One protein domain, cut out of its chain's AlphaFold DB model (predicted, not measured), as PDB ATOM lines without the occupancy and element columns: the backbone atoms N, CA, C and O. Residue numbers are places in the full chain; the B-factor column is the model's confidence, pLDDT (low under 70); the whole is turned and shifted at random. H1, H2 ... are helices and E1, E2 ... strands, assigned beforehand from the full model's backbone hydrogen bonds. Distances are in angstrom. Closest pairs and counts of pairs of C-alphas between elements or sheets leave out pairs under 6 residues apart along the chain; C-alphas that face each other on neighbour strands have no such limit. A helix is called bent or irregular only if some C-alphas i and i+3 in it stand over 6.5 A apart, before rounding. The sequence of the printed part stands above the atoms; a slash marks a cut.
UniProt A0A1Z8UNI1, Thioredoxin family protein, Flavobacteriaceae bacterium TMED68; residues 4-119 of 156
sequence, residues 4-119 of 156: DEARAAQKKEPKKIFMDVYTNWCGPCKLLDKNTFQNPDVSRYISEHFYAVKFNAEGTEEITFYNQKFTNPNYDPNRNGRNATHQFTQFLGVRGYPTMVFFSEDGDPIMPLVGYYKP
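AT A GLANCE: This is residues 4 to 119 of the 156 residues of the protein "Thioredoxin family protein" of Flavobacteriaceae bacterium TMED68 (UniProt A0A1Z8UNI1). A strongly twisted sheet of four strands, E2, E1, E5 and E6, forms the body, with the helix H1 packed along E2 and E1, while H2 and H3 make a corner that grazes the sheet. A small hairpin, E3 and E4, lies away from E1 and E5 with the short helix H4 near it, and residues 71 to 86 form a long loop with no named element. The printed part has 116 residues with four named helices and six named strands, in the order H1 E1 H2 H3 E2 E3 E4 H4 E5 E6, and its class is mixed, helices and strands. The large sheet is mixed, in the order E2 E1 E5 E6. The whole is compact, with a radius of gyration of the C-alphas of 14.3 A, and spans 39 by 36 by 20 A.

HOW THE PARTS SIT: H1, residues 4 to 10, is on the sheet at a height of 9.3 A, over E2, residues 50 to 56, and only just over E1, residues 16 to 22, on which 3 of its C-alphas fall. It runs along the strands, at 12 degrees to E2 on the local plane; their closest C-alphas, of Ala 6 and Tyr 51, are 5.8 A apart. E1 and E2 are parallel neighbours at 24 degrees, with N 53 and O 18 within hydrogen-bond range at 2.8 A. Between them in the chain come H2, residues 27 to 37, and H3, residues 40 to 49, in a strand-helix-strand unit, two parallel neighbour strands joined through helices, with a right-handed crossover. H2 and H3 are about perpendicular at 80 degrees and close but not clearly touching; their closest C-alphas, of Phe 37 and Ser 43, are 5.7 A apart. Each only grazes the sheet. E3, residues 63 to 65, and E4, residues 68 to 70, are an antiparallel hairpin, with N 65 and O 68 at 2.8 A. H4, residues 87 to 91, also only grazes the large sheet; the closest C-alphas of H4 and E4, of Phe 88 and Phe 70, are 5.5 A apart. E5, residues 99 to 103, is the antiparallel neighbour of E1, with N 19 and O 101 at 2.8 A. E5 and E6, residues 109 to 114, are an antiparallel hairpin, with N 110 and O 102 at 2.8 A. In H1, H2, H3 and H4 every O i to N i+4 pair is within hydrogen-bond range.

IN THESE COORDINATES: H1 begins at C-alpha 4, (19.416, -3.794, -8.550). E1 is 19.2 A long, H2 14.7 A, H3 14.1 A, E2 18.7 A, E5 13.3 A and E6 14.3 A. H2 is neither bent nor irregular, but only just: C-alphas 34 and 37 are 6.3 A apart. E6 ends at C-alpha 114, (23.468, 9.398, 9.448).

THE WHOLE: The C-alphas of Lys 12 and Asn 80, the two farthest apart, are 41.0 A apart. The printed part has no cut. The link from E4 to H4 is long, with 16 residues. The mean pLDDT of the printed part is 96.0, and no printed residue is under 70.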
ATOM      1  N   ASP A   4      19.151  -3.171  -7.252       93.88
ATOM      2  CA  ASP A   4      19.416  -3.794  -8.550       93.88
ATOM      3  C   ASP A   4      18.577  -3.164  -9.669       93.88
ATOM      4  O   ASP A   4      19.099  -2.888 -10.751       93.88
ATOM      5  N   GLU A   5      17.307  -2.847  -9.395       95.88
ATOM      6  CA  GLU A   5      16.449  -2.094 -10.315       95.88
ATOM      7  C   GLU A   5      17.019  -0.699 -10.602       95.88
ATOM      8  O   GLU A   5      17.108  -0.295 -11.764       95.88
ATOM      9  N   ALA A   6      17.444   0.022  -9.561       96.94
ATOM     10  CA  ALA A   6      18.025   1.353  -9.708       96.94
ATOM     11  C   ALA A   6      19.313   1.317 -10.542       96.94
ATOM     12  O   ALA A   6      19.464   2.105 -11.472       96.94
ATOM     13  N   ARG A   7      20.211   0.357 -10.295       95.00
ATOM     14  CA  ARG A   7      21.450   0.190 -11.076       95.00
ATOM     15  C   ARG A   7      21.178  -0.246 -12.515       95.00
ATOM     16  O   ARG A   7      21.868   0.187 -13.436       95.00
ATOM     17  N   ALA A   8      20.169  -1.084 -12.743       95.25
ATOM     18  CA  ALA A   8      19.733  -1.421 -14.094       95.25
ATOM     19  C   ALA A   8      19.177  -0.190 -14.832       95.25
ATOM     20  O   ALA A   8      19.422  -0.038 -16.030       95.25
ATOM     21  N   ALA A   9      18.477   0.703 -14.126       96.56
ATOM     22  CA  ALA A   9      18.003   1.971 -14.671       96.56
ATOM     23  C   ALA A   9      19.156   2.954 -14.948       96.56
ATOM     24  O   ALA A   9      19.165   3.562 -16.015       96.56
ATOM     25  N   GLN A  10      20.175   3.032 -14.080       96.44
ATOM     26  CA  GLN A  10      21.385   3.846 -14.299       96.44
ATOM     27  C   GLN A  10      22.101   3.519 -15.611       96.44
ATOM     28  O   GLN A  10      22.544   4.423 -16.310       96.44
ATOM     29  N   LYS A  11      22.153   2.235 -15.993       95.06
ATOM     30  CA  LYS A  11      22.737   1.804 -17.277       95.06
ATOM     31  C   LYS A  11      21.993   2.351 -18.500       95.06
ATOM     32  O   LYS A  11      22.566   2.380 -19.584       95.06
ATOM     33  N   LYS A  12      20.714   2.714 -18.353       96.69
ATOM     34  CA  LYS A  12      19.881   3.278 -19.427       96.69
ATOM     35  C   LYS A  12      19.870   4.803 -19.381       96.69
ATOM     36  O   LYS A  12      20.035   5.447 -20.408       96.69
ATOM     37  N   GLU A  13      19.664   5.358 -18.193       96.62
ATOM     38  CA  GLU A  13      19.636   6.791 -17.923       96.62
ATOM     39  C   GLU A  13      20.486   7.061 -16.670       96.62
ATOM     40  O   GLU A  13      20.023   6.794 -15.551       96.62
ATOM     41  N   PRO A  14      21.726   7.563 -16.850       95.75
ATOM     42  CA  PRO A  14      22.632   7.872 -15.752       95.75
ATOM     43  C   PRO A  14      22.017   8.904 -14.809       95.75
ATOM     44  O   PRO A  14      21.758  10.050 -15.178       95.75
ATOM     45  N   LYS A  15      21.755   8.477 -13.576       96.56
ATOM     46  CA  LYS A  15      21.140   9.290 -12.524       96.56
ATOM     47  C   LYS A  15      21.588   8.754 -11.175       96.56
ATOM     48  O   LYS A  15      21.696   7.545 -10.999       96.56
ATOM     49  N   LYS A  16      21.875   9.638 -10.222       97.69
ATOM     50  CA  LYS A  16      22.335   9.244  -8.881       97.69
ATOM     51  C   LYS A  16      21.272   8.418  -8.150       97.69
ATOM     52  O   LYS A  16      20.079   8.557  -8.414       97.69
ATOM     53  N   ILE A  17      21.685   7.592  -7.193       98.25
ATOM     54  CA  ILE A  17      20.756   6.841  -6.334       98.25
ATOM     55  C   ILE A  17      20.676   7.524  -4.972       98.25
ATOM     56  O   ILE A  17      21.697   7.883  -4.388       98.25
ATOM     57  N   PHE A  18      19.456   7.669  -4.466       98.25
ATOM     58  CA  PHE A  18      19.166   8.007  -3.080       98.25
ATOM     59  C   PHE A  18      18.622   6.761  -2.385       98.25
ATOM     60  O   PHE A  18      17.543   6.281  -2.732       98.25
ATOM     61  N   MET A  19      19.357   6.231  -1.411       98.19
ATOM     62  CA  MET A  19      18.960   5.054  -0.648       98.19
ATOM     63  C   MET A  19      18.597   5.430   0.786       98.19
ATOM     64  O   MET A  19      19.444   5.909   1.535       98.19
ATOM     65  N   ASP A  20      17.357   5.159   1.178       97.56
ATOM     66  CA  ASP A  20      16.897   5.196   2.567       97.56
ATOM     67  C   ASP A  20      17.183   3.847   3.241       97.56
ATOM     68  O   ASP A  20      16.578   2.825   2.893       97.56
ATOM     69  N   VAL A  21      18.128   3.844   4.182       97.69
ATOM     70  CA  VAL A  21      18.537   2.668   4.953       97.69
ATOM     71  C   VAL A  21      17.840   2.697   6.313       97.69
ATOM     72  O   VAL A  21      18.160   3.507   7.191       97.69
ATOM     73  N   TYR A  22      16.891   1.780   6.497       96.62
ATOM     74  CA  TYR A  22      15.990   1.750   7.650       96.62
ATOM     75  C   TYR A  22      15.931   0.367   8.312       96.62
ATOM     76  O   TYR A  22      16.424  -0.623   7.778       96.62
ATOM     77  N   THR A  23      15.272   0.287   9.471       96.44
ATOM     78  CA  THR A  23      14.832  -0.979  10.078       96.44
ATOM     79  C   THR A  23      13.378  -0.874  10.540       96.44
ATOM     80  O   THR A  23      12.875   0.214  10.838       96.44
ATOM     81  N   ASN A  24      12.675  -2.005  10.635       94.06
ATOM     82  CA  ASN A  24      11.239  -2.032  10.959       94.06
ATOM     83  C   ASN A  24      10.907  -1.476  12.360       94.06
ATOM     84  O   ASN A  24       9.842  -0.883  12.577       94.06
ATOM     85  N   TRP A  25      11.818  -1.659  13.317       93.69
ATOM     86  CA  TRP A  25      11.674  -1.217  14.706       93.69
ATOM     87  C   TRP A  25      12.154   0.227  14.934       93.69
ATOM     88  O   TRP A  25      11.928   0.787  16.007       93.69
ATOM     89  N   CYS A  26      12.802   0.855  13.949       94.00
ATOM     90  CA  CYS A  26      13.362   2.197  14.082       94.00
ATOM     91  C   CYS A  26      12.263   3.275  14.070       94.00
ATOM     92  O   CYS A  26      11.784   3.708  13.020       94.00
ATOM     93  N   GLY A  27      11.883   3.754  15.258       95.25
ATOM     94  CA  GLY A  27      10.951   4.876  15.426       95.25
ATOM     95  C   GLY A  27      11.385   6.149  14.680       95.25
ATOM     96  O   GLY A  27      10.595   6.672  13.892       95.25
ATOM     97  N   PRO A  28      12.637   6.625  14.840       95.88
ATOM     98  CA  PRO A  28      13.134   7.795  14.113       95.88
ATOM     99  C   PRO A  28      13.084   7.659  12.585       95.88
ATOM    100  O   PRO A  28      12.829   8.647  11.905       95.88
ATOM    101  N   CYS A  29      13.246   6.450  12.038       95.69
ATOM    102  CA  CYS A  29      13.129   6.192  10.601       95.69
ATOM    103  C   CYS A  29      11.694   6.422  10.111       95.69
ATOM    104  O   CYS A  29      11.479   7.082   9.099       95.69
ATOM    105  N   LYS A  30      10.694   5.963  10.877       96.38
ATOM    106  CA  LYS A  30       9.272   6.214  10.574       96.38
ATOM    107  C   LYS A  30       8.933   7.703  10.631       96.38
ATOM    108  O   LYS A  30       8.146   8.187   9.823       96.38
ATOM    109  N   LEU A  31       9.527   8.435  11.576       96.62
ATOM    110  CA  LEU A  31       9.368   9.886  11.649       96.62
ATOM    111  C   LEU A  31      10.028  10.588  10.460       96.62
ATOM    112  O   LEU A  31       9.448  11.537   9.944       96.62
ATOM    113  N   LEU A  32      11.217  10.146  10.034       96.81
ATOM    114  CA  LEU A  32      11.917  10.721   8.882       96.81
ATOM    115  C   LEU A  32      11.090  10.539   7.606       96.81
ATOM    116  O   LEU A  32      10.877  11.496   6.866       96.81
ATOM    117  N   ASP A  33      10.551   9.338   7.400       95.44
ATOM    118  CA  ASP A  33       9.653   9.050   6.283       95.44
ATOM    119  C   ASP A  33       8.443   9.996   6.287       95.44
ATOM    120  O   ASP A  33       8.223  10.739   5.329       95.44
ATOM    121  N   LYS A  34       7.728  10.063   7.417       96.44
ATOM    122  CA  LYS A  34       6.509  10.865   7.560       96.44
ATOM    123  C   LYS A  34       6.736  12.371   7.423       96.44
ATOM    124  O   LYS A  34       5.947  13.057   6.783       96.44
ATOM    125  N   ASN A  35       7.760  12.910   8.075       96.44
ATOM    126  CA  ASN A  35       7.923  14.359   8.209       96.44
ATOM    127  C   ASN A  35       8.839  14.959   7.136       96.44
ATOM    128  O   ASN A  35       8.823  16.172   6.930       96.44
ATOM    129  N   THR A  36       9.650  14.129   6.476       96.94
ATOM    130  CA  THR A  36      10.669  14.595   5.532       96.94
ATOM    131  C   THR A  36      10.461  13.999   4.155       96.94
ATOM    132  O   THR A  36      10.303  14.760   3.208       96.94
ATOM    133  N   PHE A  37      10.414  12.674   4.007       96.31
ATOM    134  CA  PHE A  37      10.290  12.069   2.673       96.31
ATOM    135  C   PHE A  37       8.898  12.240   2.062       96.31
ATOM    136  O   PHE A  37       8.786  12.336   0.845       96.31
ATOM    137  N   GLN A  38       7.851  12.360   2.881       96.12
ATOM    138  CA  GLN A  38       6.498  12.690   2.417       96.12
ATOM    139  C   GLN A  38       6.278  14.196   2.186       96.12
ATOM    140  O   GLN A  38       5.231  14.589   1.669       96.12
ATOM    141  N   ASN A  39       7.247  15.058   2.524       98.00
ATOM    142  CA  ASN A  39       7.162  16.471   2.170       98.00
ATOM    143  C   ASN A  39       7.155  16.614   0.633       98.00
ATOM    144  O   ASN A  39       8.064  16.091  -0.015       98.00
ATOM    145  N   PRO A  40       6.191  17.339   0.027       97.69
ATOM    146  CA  PRO A  40       6.058  17.387  -1.429       97.69
ATOM    147  C   PRO A  40       7.263  17.974  -2.167       97.69
ATOM    148  O   PRO A  40       7.486  17.649  -3.330       97.69
ATOM    149  N   ASP A  41       8.024  18.865  -1.529       98.12
ATOM    150  CA  ASP A  41       9.197  19.462  -2.164       98.12
ATOM    151  C   ASP A  41      10.376  18.478  -2.148       98.12
ATOM    152  O   ASP A  41      11.072  18.349  -3.154       98.12
ATOM    153  N   VAL A  42      10.531  17.720  -1.056       98.19
ATOM    154  CA  VAL A  42      11.536  16.654  -0.932       98.19
ATOM    155  C   VAL A  42      11.225  15.503  -1.886       98.19
ATOM    156  O   VAL A  42      12.091  15.117  -2.667       98.19
ATOM    157  N   SER A  43      10.000  14.971  -1.857       97.44
ATOM    158  CA  SER A  43       9.616  13.816  -2.678       97.44
ATOM    159  C   SER A  43       9.727  14.111  -4.172       97.44
ATOM    160  O   SER A  43      10.261  13.289  -4.919       97.44
ATOM    161  N   ARG A  44       9.296  15.306  -4.603       98.12
ATOM    162  CA  ARG A  44       9.441  15.764  -5.988       98.12
ATOM    163  C   ARG A  44      10.908  15.858  -6.383       98.12
ATOM    164  O   ARG A  44      11.283  15.298  -7.405       98.12
ATOM    165  N   TYR A  45      11.738  16.503  -5.564       98.38
ATOM    166  CA  TYR A  45      13.158  16.664  -5.872       98.38
ATOM    167  C   TYR A  45      13.896  15.320  -5.941       98.38
ATOM    168  O   TYR A  45      14.700  15.105  -6.848       98.38
ATOM    169  N   ILE A  46      13.607  14.401  -5.012       97.94
ATOM    170  CA  ILE A  46      14.170  13.046  -5.036       97.94
ATOM    171  C   ILE A  46      13.740  12.324  -6.313       97.94
ATOM    172  O   ILE A  46      14.594  11.807  -7.020       97.94
ATOM    173  N   SER A  47      12.448  12.336  -6.645       96.38
ATOM    174  CA  SER A  47      11.919  11.626  -7.819       96.38
ATOM    175  C   SER A  47      12.447  12.181  -9.146       96.38
ATOM    176  O   SER A  47      12.625  11.433 -10.104       96.38
ATOM    177  N   GLU A  48      12.692  13.490  -9.217       97.44
ATOM    178  CA  GLU A  48      13.195  14.153 -10.422       97.44
ATOM    179  C   GLU A  48      14.688  13.873 -10.656       97.44
ATOM    180  O   GLU A  48      15.116  13.666 -11.794       97.44
ATOM    181  N   HIS A  49      15.491  13.847  -9.590       97.94
ATOM    182  CA  HIS A  49      16.952  13.850  -9.703       97.94
ATOM    183  C   HIS A  49      17.644  12.564  -9.250       97.94
ATOM    184  O   HIS A  49      18.843  12.422  -9.488       97.94
ATOM    185  N   PHE A  50      16.926  11.634  -8.617       98.25
ATOM    186  CA  PHE A  50      17.498  10.408  -8.073       98.25
ATOM    187  C   PHE A  50      16.619   9.187  -8.350       98.25
ATOM    188  O   PHE A  50      15.392   9.268  -8.408       98.25
ATOM    189  N   TYR A  51      17.245   8.018  -8.427       98.25
ATOM    190  CA  TYR A  51      16.541   6.758  -8.214       98.25
ATOM    191  C   TYR A  51      16.373   6.521  -6.712       98.25
ATOM    192  O   TYR A  51      17.357   6.430  -5.979       98.25
ATOM    193  N   ALA A  52      15.126   6.438  -6.245       97.75
ATOM    194  CA  ALA A  52      14.811   6.249  -4.832       97.75
ATOM    195  C   ALA A  52      14.760   4.759  -4.455       97.75
ATOM    196  O   ALA A  52      13.861   4.019  -4.873       97.75
ATOM    197  N   VAL A  53      15.702   4.331  -3.621       97.88
ATOM    198  CA  VAL A  53      15.813   2.964  -3.107       97.88
ATOM    199  C   VAL A  53      15.462   2.947  -1.626       97.88
ATOM    200  O   VAL A  53      15.895   3.809  -0.865       97.88
ATOM    201  N   LYS A  54      14.686   1.949  -1.204       96.06
ATOM    202  CA  LYS A  54      14.494   1.637   0.215       96.06
ATOM    203  C   LYS A  54      15.189   0.328   0.511       96.06
ATOM    204  O   LYS A  54      14.901  -0.664  -0.148       96.06
ATOM    205  N   PHE A  55      16.064   0.336   1.505       97.62
ATOM    206  CA  PHE A  55      16.835  -0.831   1.895       97.62
ATOM    207  C   PHE A  55      16.639  -1.113   3.386       97.62
ATOM    208  O   PHE A  55      16.922  -0.270   4.242       97.62
ATOM    209  N   ASN A  56      16.133  -2.307   3.700       97.38
ATOM    210  CA  ASN A  56      16.013  -2.752   5.082       97.38
ATOM    211  C   ASN A  56      17.361  -3.304   5.551       97.38
ATOM    212  O   ASN A  56      17.790  -4.379   5.132       97.38
ATOM    213  N   ALA A  57      17.987  -2.596   6.480       97.56
ATOM    214  CA  ALA A  57      19.325  -2.881   6.964       97.56
ATOM    215  C   ALA A  57      19.457  -4.193   7.755       97.56
ATOM    216  O   ALA A  57      20.572  -4.655   7.993       97.56
ATOM    217  N   GLU A  58      18.332  -4.778   8.166       97.12
ATOM    218  CA  GLU A  58      18.219  -6.088   8.820       97.12
ATOM    219  C   GLU A  58      17.388  -7.067   7.970       97.12
ATOM    220  O   GLU A  58      16.938  -8.097   8.463       97.12
ATOM    221  N   GLY A  59      17.127  -6.734   6.704       96.38
ATOM    222  CA  GLY A  59      16.359  -7.569   5.787       96.38
ATOM    223  C   GLY A  59      17.124  -8.806   5.317       96.38
ATOM    224  O   GLY A  59      18.249  -9.074   5.741       96.38
ATOM    225  N   THR A  60      16.491  -9.549   4.412       96.88
ATOM    226  CA  THR A  60      17.024 -10.766   3.779       96.88
ATOM    227  C   THR A  60      17.243 -10.603   2.271       96.88
ATOM    228  O   THR A  60      17.515 -11.587   1.590       96.88
ATOM    229  N   GLU A  61      17.092  -9.382   1.745       95.69
ATOM    230  CA  GLU A  61      17.307  -9.064   0.329       95.69
ATOM    231  C   GLU A  61      18.731  -9.435  -0.088       95.69
ATOM    232  O   GLU A  61      19.686  -8.987   0.530       95.69
ATOM    233  N   GLU A  62      18.893 -10.239  -1.135       96.75
ATOM    234  CA  GLU A  62      20.221 -10.536  -1.665       96.75
ATOM    235  C   GLU A  62      20.668  -9.412  -2.601       96.75
ATOM    236  O   GLU A  62      19.960  -9.080  -3.547       96.75
ATOM    237  N   ILE A  63      21.855  -8.852  -2.364       95.88
ATOM    238  CA  ILE A  63      22.385  -7.735  -3.155       95.88
ATOM    239  C   ILE A  63      23.668  -8.169  -3.852       95.88
ATOM    240  O   ILE A  63      24.596  -8.645  -3.200       95.88
ATOM    241  N   THR A  64      23.754  -7.957  -5.168       94.00
ATOM    242  CA  THR A  64      24.999  -8.169  -5.920       94.00
ATOM    243  C   THR A  64      25.655  -6.835  -6.260       94.00
ATOM    244  O   THR A  64      25.176  -6.070  -7.100       94.00
ATOM    245  N   PHE A  65      26.797  -6.554  -5.637       92.88
ATOM    246  CA  PHE A  65      27.501  -5.281  -5.769       92.88
ATOM    247  C   PHE A  65      29.006  -5.511  -5.949       92.88
ATOM    248  O   PHE A  65      29.590  -6.321  -5.240       92.88
ATOM    249  N   TYR A  66      29.621  -4.864  -6.948       90.12
ATOM    250  CA  TYR A  66      31.012  -5.112  -7.379       90.12
ATOM    251  C   TYR A  66      31.404  -6.599  -7.466       90.12
ATOM    252  O   TYR A  66      32.436  -7.023  -6.951       90.12
ATOM    253  N   ASN A  67      30.555  -7.412  -8.102       90.44
ATOM    254  CA  ASN A  67      30.733  -8.864  -8.242       90.44
ATOM    255  C   ASN A  67      30.815  -9.636  -6.908       90.44
ATOM    256  O   ASN A  67      31.189 -10.807  -6.900       90.44
ATOM    257  N   GLN A  68      30.426  -9.019  -5.791       94.31
ATOM    258  CA  GLN A  68      30.219  -9.682  -4.511       94.31
ATOM    259  C   GLN A  68      28.731  -9.794  -4.206       94.31
ATOM    260  O   GLN A  68      27.950  -8.877  -4.465       94.31
ATOM    261  N   LYS A  69      28.348 -10.935  -3.634       96.75
ATOM    262  CA  LYS A  69      26.999 -11.179  -3.134       96.75
ATOM    263  C   LYS A  69      26.960 -10.871  -1.639       96.75
ATOM    264  O   LYS A  69      27.731 -11.445  -0.876       96.75
ATOM    265  N   PHE A  70      26.042 -10.004  -1.236       97.94
ATOM    266  CA  PHE A  70      25.768  -9.649   0.149       97.94
ATOM    267  C   PHE A  70      24.423 -10.234   0.565       97.94
ATOM    268  O   PHE A  70      23.433 -10.083  -0.150       97.94
ATOM    269  N   THR A  71      24.390 -10.880   1.727       98.00
ATOM    270  CA  THR A  71      23.171 -11.446   2.319       98.00
ATOM    271  C   THR A  71      23.094 -11.117   3.815       98.00
ATOM    272  O   THR A  71      23.918 -10.371   4.360       98.00
ATOM    273  N   ASN A  72      22.106 -11.678   4.515       98.00
ATOM    274  CA  ASN A  72      22.020 -11.641   5.974       98.00
ATOM    275  C   ASN A  72      21.978 -13.065   6.552       98.00
ATOM    276  O   ASN A  72      20.908 -13.552   6.916       98.00
ATOM    277  N   PRO A  73      23.125 -13.763   6.627       97.38
ATOM    278  CA  PRO A  73      23.163 -15.175   7.019       97.38
ATOM    279  C   PRO A  73      22.746 -15.416   8.475       97.38
ATOM    280  O   PRO A  73      22.384 -16.529   8.834       97.38
ATOM    281  N   ASN A  74      22.793 -14.375   9.308       97.25
ATOM    282  CA  ASN A  74      22.445 -14.438  10.727       97.25
ATOM    283  C   ASN A  74      21.018 -13.940  11.003       97.25
ATOM    284  O   ASN A  74      20.662 -13.721  12.164       97.25
ATOM    285  N   TYR A  75      20.219 -13.711   9.955       97.38
ATOM    286  CA  TYR A  75      18.817 -13.353  10.107       97.38
ATOM    287  C   TYR A  75      18.037 -14.508  10.738       97.38
ATOM    288  O   TYR A  75      18.065 -15.632  10.238       97.38
ATOM    289  N   ASP A  76      17.298 -14.222  11.805       96.94
ATOM    290  CA  ASP A  76      16.413 -15.189  12.456       96.94
ATOM    291  C   ASP A  76      14.942 -14.797  12.230       96.94
ATOM    292  O   ASP A  76      14.503 -13.774  12.766       96.94
ATOM    293  N   PRO A  77      14.157 -15.578  11.461       94.19
ATOM    294  CA  PRO A  77      12.757 -15.260  11.175       94.19
ATOM    295  C   PRO A  77      11.844 -15.340  12.406       94.19
ATOM    296  O   PRO A  77      10.767 -14.751  12.394       94.19
ATOM    297  N   ASN A  78      12.258 -16.032  13.471       95.00
ATOM    298  CA  ASN A  78      11.474 -16.176  14.700       95.00
ATOM    299  C   ASN A  78      11.794 -15.089  15.737       95.00
ATOM    300  O   ASN A  78      11.247 -15.086  16.843       95.00
ATOM    301  N   ARG A  79      12.701 -14.166  15.407       92.25
ATOM    302  CA  ARG A  79      13.176 -13.156  16.342       92.25
ATOM    303  C   ARG A  79      12.172 -12.027  16.515       92.25
ATOM    304  O   ARG A  79      11.843 -11.308  15.576       92.25
ATOM    305  N   ASN A  80      11.777 -11.795  17.762       87.50
ATOM    306  CA  ASN A  80      10.989 -10.625  18.130       87.50
ATOM    307  C   ASN A  80      11.913  -9.428  18.396       87.50
ATOM    308  O   ASN A  80      12.728  -9.452  19.319       87.50
ATOM    309  N   GLY A  81      11.774  -8.362  17.604       90.25
ATOM    310  CA  GLY A  81      12.524  -7.114  17.773       90.25
ATOM    311  C   GLY A  81      13.630  -6.918  16.733       90.25
ATOM    312  O   GLY A  81      13.370  -7.000  15.536       90.25
ATOM    313  N   ARG A  82      14.841  -6.572  17.192       94.56
ATOM    314  CA  ARG A  82      15.996  -6.301  16.317       94.56
ATOM    315  C   ARG A  82      16.591  -7.599  15.789       94.56
ATOM    316  O   ARG A  82      16.760  -8.539  16.566       94.56
ATOM    317  N   ASN A  83      16.944  -7.626  14.510       96.44
ATOM    318  CA  ASN A  83      17.592  -8.758  13.861       96.44
ATOM    319  C   ASN A  83      19.079  -8.497  13.579       96.44
ATOM    320  O   ASN A  83      19.618  -7.444  13.916       96.44
ATOM    321  N   ALA A  84      19.761  -9.482  12.998       96.94
ATOM    322  CA  ALA A  84      21.136  -9.312  12.554       96.94
ATOM    323  C   ALA A  84      21.236  -8.258  11.442       96.94
ATOM    324  O   ALA A  84      20.367  -8.159  10.574       96.94
ATOM    325  N   THR A  85      22.322  -7.490  11.460       97.44
ATOM    326  CA  THR A  85      22.616  -6.485  10.438       97.44
ATOM    327  C   THR A  85      23.046  -7.153   9.134       97.44
ATOM    328  O   THR A  85      24.029  -7.897   9.112       97.44
ATOM    329  N   HIS A  86      22.361  -6.818   8.041       98.31
ATOM    330  CA  HIS A  86      22.679  -7.265   6.689       98.31
ATOM    331  C   HIS A  86      24.124  -6.898   6.309       98.31
ATOM    332  O   HIS A  86      24.592  -5.796   6.604       98.31
ATOM    333  N   GLN A  87      24.844  -7.789   5.621       98.31
ATOM    334  CA  GLN A  87      26.257  -7.569   5.272       98.31
ATOM    335  C   GLN A  87      26.459  -6.302   4.427       98.31
ATOM    336  O   GLN A  87      27.407  -5.554   4.645       98.31
ATOM    337  N   PHE A  88      25.530  -6.011   3.512       97.69
ATOM    338  CA  PHE A  88      25.563  -4.787   2.702       97.69
ATOM    339  C   PHE A  88      25.487  -3.502   3.545       97.69
ATOM    340  O   PHE A  88      26.189  -2.539   3.260       97.69
ATOM    341  N   THR A  89      24.722  -3.493   4.642       97.38
ATOM    342  CA  THR A  89      24.694  -2.366   5.593       97.38
ATOM    343  C   THR A  89      26.082  -2.088   6.171       97.38
ATOM    344  O   THR A  89      26.491  -0.935   6.301       97.38
ATOM    345  N   GLN A  90      26.815  -3.155   6.503       96.12
ATOM    346  CA  GLN A  90      28.173  -3.068   7.043       96.12
ATOM    347  C   GLN A  90      29.149  -2.560   5.977       96.12
ATOM    348  O   GLN A  90      29.956  -1.677   6.262       96.12
ATOM    349  N   PHE A  91      29.025  -3.063   4.745       96.06
ATOM    350  CA  PHE A  91      29.801  -2.603   3.590       96.06
ATOM    351  C   PHE A  91      29.620  -1.101   3.326       96.06
ATOM    352  O   PHE A  91      30.599  -0.395   3.106       96.06
ATOM    353  N   LEU A  92      28.389  -0.590   3.428       95.94
ATOM    354  CA  LEU A  92      28.083   0.837   3.272       95.94
ATOM    355  C   LEU A  92      28.564   1.713   4.445       95.94
ATOM    356  O   LEU A  92      28.365   2.929   4.428       95.94
ATOM    357  N   GLY A  93      29.165   1.127   5.486       95.31
ATOM    358  CA  GLY A  93      29.653   1.864   6.650       95.31
ATOM    359  C   GLY A  93      28.538   2.503   7.483       95.31
ATOM    360  O   GLY A  93      28.778   3.495   8.172       95.31
ATOM    361  N   VAL A  94      27.318   1.959   7.430       96.06
ATOM    362  CA  VAL A  94      26.169   2.475   8.182       96.06
ATOM    363  C   VAL A  94      26.347   2.160   9.668       96.06
ATOM    364  O   VAL A  94      26.412   1.001  10.074       96.06
ATOM    365  N   ARG A  95      26.428   3.209  10.496       93.12
ATOM    366  CA  ARG A  95      26.691   3.104  11.949       93.12
ATOM    367  C   ARG A  95      25.466   3.342  12.831       93.12
ATOM    368  O   ARG A  95      25.547   3.192  14.045       93.12
ATOM    369  N   GLY A  96      24.342   3.735  12.241       94.38
ATOM    370  CA  GLY A  96      23.114   4.050  12.963       94.38
ATOM    371  C   GLY A  96      21.935   4.232  12.018       94.38
ATOM    372  O   GLY A  96      22.102   4.233  10.800       94.38
ATOM    373  N   TYR A  97      20.741   4.391  12.582       94.00
ATOM    374  CA  TYR A  97      19.514   4.579  11.813       94.00
ATOM    375  C   TYR A  97      18.734   5.804  12.310       94.00
ATOM    376  O   TYR A  97      18.699   6.045  13.522       94.00
ATOM    377  N   PRO A  98      18.053   6.541  11.415       95.12
ATOM    378  CA  PRO A  98      18.073   6.383   9.956       95.12
ATOM    379  C   PRO A  98      19.424   6.778   9.349       95.12
ATOM    380  O   PRO A  98      20.158   7.578   9.931       95.12
ATOM    381  N   THR A  99      19.743   6.211   8.189       97.81
ATOM    382  CA  THR A  99      20.878   6.641   7.365       97.81
ATOM    383  C   THR A  99      20.433   6.737   5.917       97.81
ATOM    384  O   THR A  99      19.755   5.846   5.418       97.81
ATOM    385  N   MET A 100      20.845   7.797   5.231       97.69
ATOM    386  CA  MET A 100      20.680   7.921   3.789       97.69
ATOM    387  C   MET A 100      22.027   7.714   3.115       97.69
ATOM    388  O   MET A 100      23.018   8.319   3.517       97.69
ATOM    389  N   VAL A 101      22.075   6.870   2.093       97.81
ATOM    390  CA  VAL A 101      23.289   6.617   1.314       97.81
ATOM    391  C   VAL A 101      23.061   7.089  -0.110       97.81
ATOM    392  O   VAL A 101      22.033   6.801  -0.718       97.81
ATOM    393  N   PHE A 102      24.027   7.830  -0.637       97.69
ATOM    394  CA  PHE A 102      23.998   8.308  -2.011       97.69
ATOM    395  C   PHE A 102      24.970   7.512  -2.863       97.69
ATOM    396  O   PHE A 102      26.072   7.209  -2.405       97.69
ATOM    397  N   PHE A 103      24.580   7.228  -4.101       97.25
ATOM    398  CA  PHE A 103      25.455   6.611  -5.095       97.25
ATOM    399  C   PHE A 103      25.588   7.532  -6.307       97.25
ATOM    400  O   PHE A 103      24.621   8.206  -6.681       97.25
ATOM    401  N   SER A 104      26.781   7.566  -6.898       96.31
ATOM    402  CA  SER A 104      27.060   8.271  -8.150       96.31
ATOM    403  C   SER A 104      26.242   7.689  -9.303       96.31
ATOM    404  O   SER A 104      25.607   6.642  -9.175       96.31
ATOM    405  N   GLU A 105      26.258   8.363 -10.446       95.56
ATOM    406  CA  GLU A 105      25.646   7.914 -11.697       95.56
ATOM    407  C   GLU A 105      26.193   6.564 -12.192       95.56
ATOM    408  O   GLU A 105      25.453   5.816 -12.828       95.56
ATOM    409  N   ASP A 106      27.438   6.233 -11.835       93.00
ATOM    410  CA  ASP A 106      28.093   4.953 -12.143       93.00
ATOM    411  C   ASP A 106      27.743   3.845 -11.130       93.00
ATOM    412  O   ASP A 106      28.020   2.661 -11.341       93.00
ATOM    413  N   GLY A 107      27.065   4.224 -10.044       92.06
ATOM    414  CA  GLY A 107      26.603   3.323  -8.998       92.06
ATOM    415  C   GLY A 107      27.579   3.165  -7.837       92.06
ATOM    416  O   GLY A 107      27.344   2.294  -7.004       92.06
ATOM    417  N   ASP A 108      28.619   3.996  -7.741       94.00
ATOM    418  CA  ASP A 108      29.594   3.952  -6.649       94.00
ATOM    419  C   ASP A 108      29.053   4.688  -5.409       94.00
ATOM    420  O   ASP A 108      28.486   5.778  -5.543       94.00
ATOM    421  N   PRO A 109      29.206   4.150  -4.184       94.75
ATOM    422  CA  PRO A 109      28.738   4.825  -2.978       94.75
ATOM    423  C   PRO A 109      29.567   6.091  -2.711       94.75
ATOM    424  O   PRO A 109      30.793   6.062  -2.761       94.75
ATOM    425  N   ILE A 110      28.894   7.196  -2.387       94.25
ATOM    426  CA  ILE A 110      29.527   8.489  -2.088       94.25
ATOM    427  C   ILE A 110      29.831   8.590  -0.590       94.25
ATOM    428  O   ILE A 110      30.981   8.517  -0.172       94.25
ATOM    429  N   MET A 111      28.801   8.765   0.245       85.00
ATOM    430  CA  MET A 111      28.939   8.787   1.704       85.00
ATOM    431  C   MET A 111      27.604   8.458   2.390       85.00
ATOM    432  O   MET A 111      26.546   8.823   1.860       85.00
ATOM    433  N   PRO A 112      27.623   7.809   3.571       94.25
ATOM    434  CA  PRO A 112      26.446   7.680   4.413       94.25
ATOM    435  C   PRO A 112      26.200   8.974   5.193       94.25
ATOM    436  O   PRO A 112      27.091   9.526   5.837       94.25
ATOM    437  N   LEU A 113      24.956   9.428   5.185       95.31
ATOM    438  CA  LEU A 113      24.477  10.562   5.950       95.31
ATOM    439  C   LEU A 113      23.570  10.034   7.063       95.31
ATOM    440  O   LEU A 113      22.445   9.594   6.826       95.31
ATOM    441  N   VAL A 114      24.113  10.009   8.280       96.06
ATOM    442  CA  VAL A 114      23.468   9.398   9.448       96.06
ATOM    443  C   VAL A 114      22.627  10.434  10.183       96.06
ATOM    444  O   VAL A 114      23.128  11.490  10.564       96.06
ATOM    445  N   GLY A 115      21.371  10.097  10.463       94.25
ATOM    446  CA  GLY A 115      20.513  10.851  11.367       94.25
ATOM    447  C   GLY A 115      19.211  11.339  10.746       94.25
ATOM    448  O   GLY A 115      18.885  11.089   9.590       94.25
ATOM    449  N   TYR A 116      18.436  12.040  11.570       95.12
ATOM    450  CA  TYR A 116      17.153  12.612  11.183       95.12
ATOM    451  C   TYR A 116      17.339  14.037  10.656       95.12
ATOM    452  O   TYR A 116      17.859  14.901  11.365       95.12
ATOM    453  N   TYR A 117      16.835  14.309   9.453       95.94
ATOM    454  CA  TYR A 117      16.912  15.622   8.815       95.94
ATOM    455  C   TYR A 117      15.513  16.119   8.482       95.94
ATOM    456  O   TYR A 117      14.726  15.389   7.891       95.94
ATOM    457  N   LYS A 118      15.199  17.368   8.833       96.88
ATOM    458  CA  LYS A 118      13.975  18.055   8.386       96.88
ATOM    459  C   LYS A 118      14.066  18.413   6.892       96.88
ATOM    460  O   LYS A 118      15.186  18.498   6.379       96.88
ATOM    461  N   PRO A 119      12.949  18.739   6.209       97.62
ATOM    462  CA  PRO A 119      12.945  19.095   4.783       97.62
ATOM    463  C   PRO A 119      14.015  20.115   4.370       97.62
ATOM    464  O   PRO A 119      14.803  19.862   3.465       97.62
TER     465      PRO A 119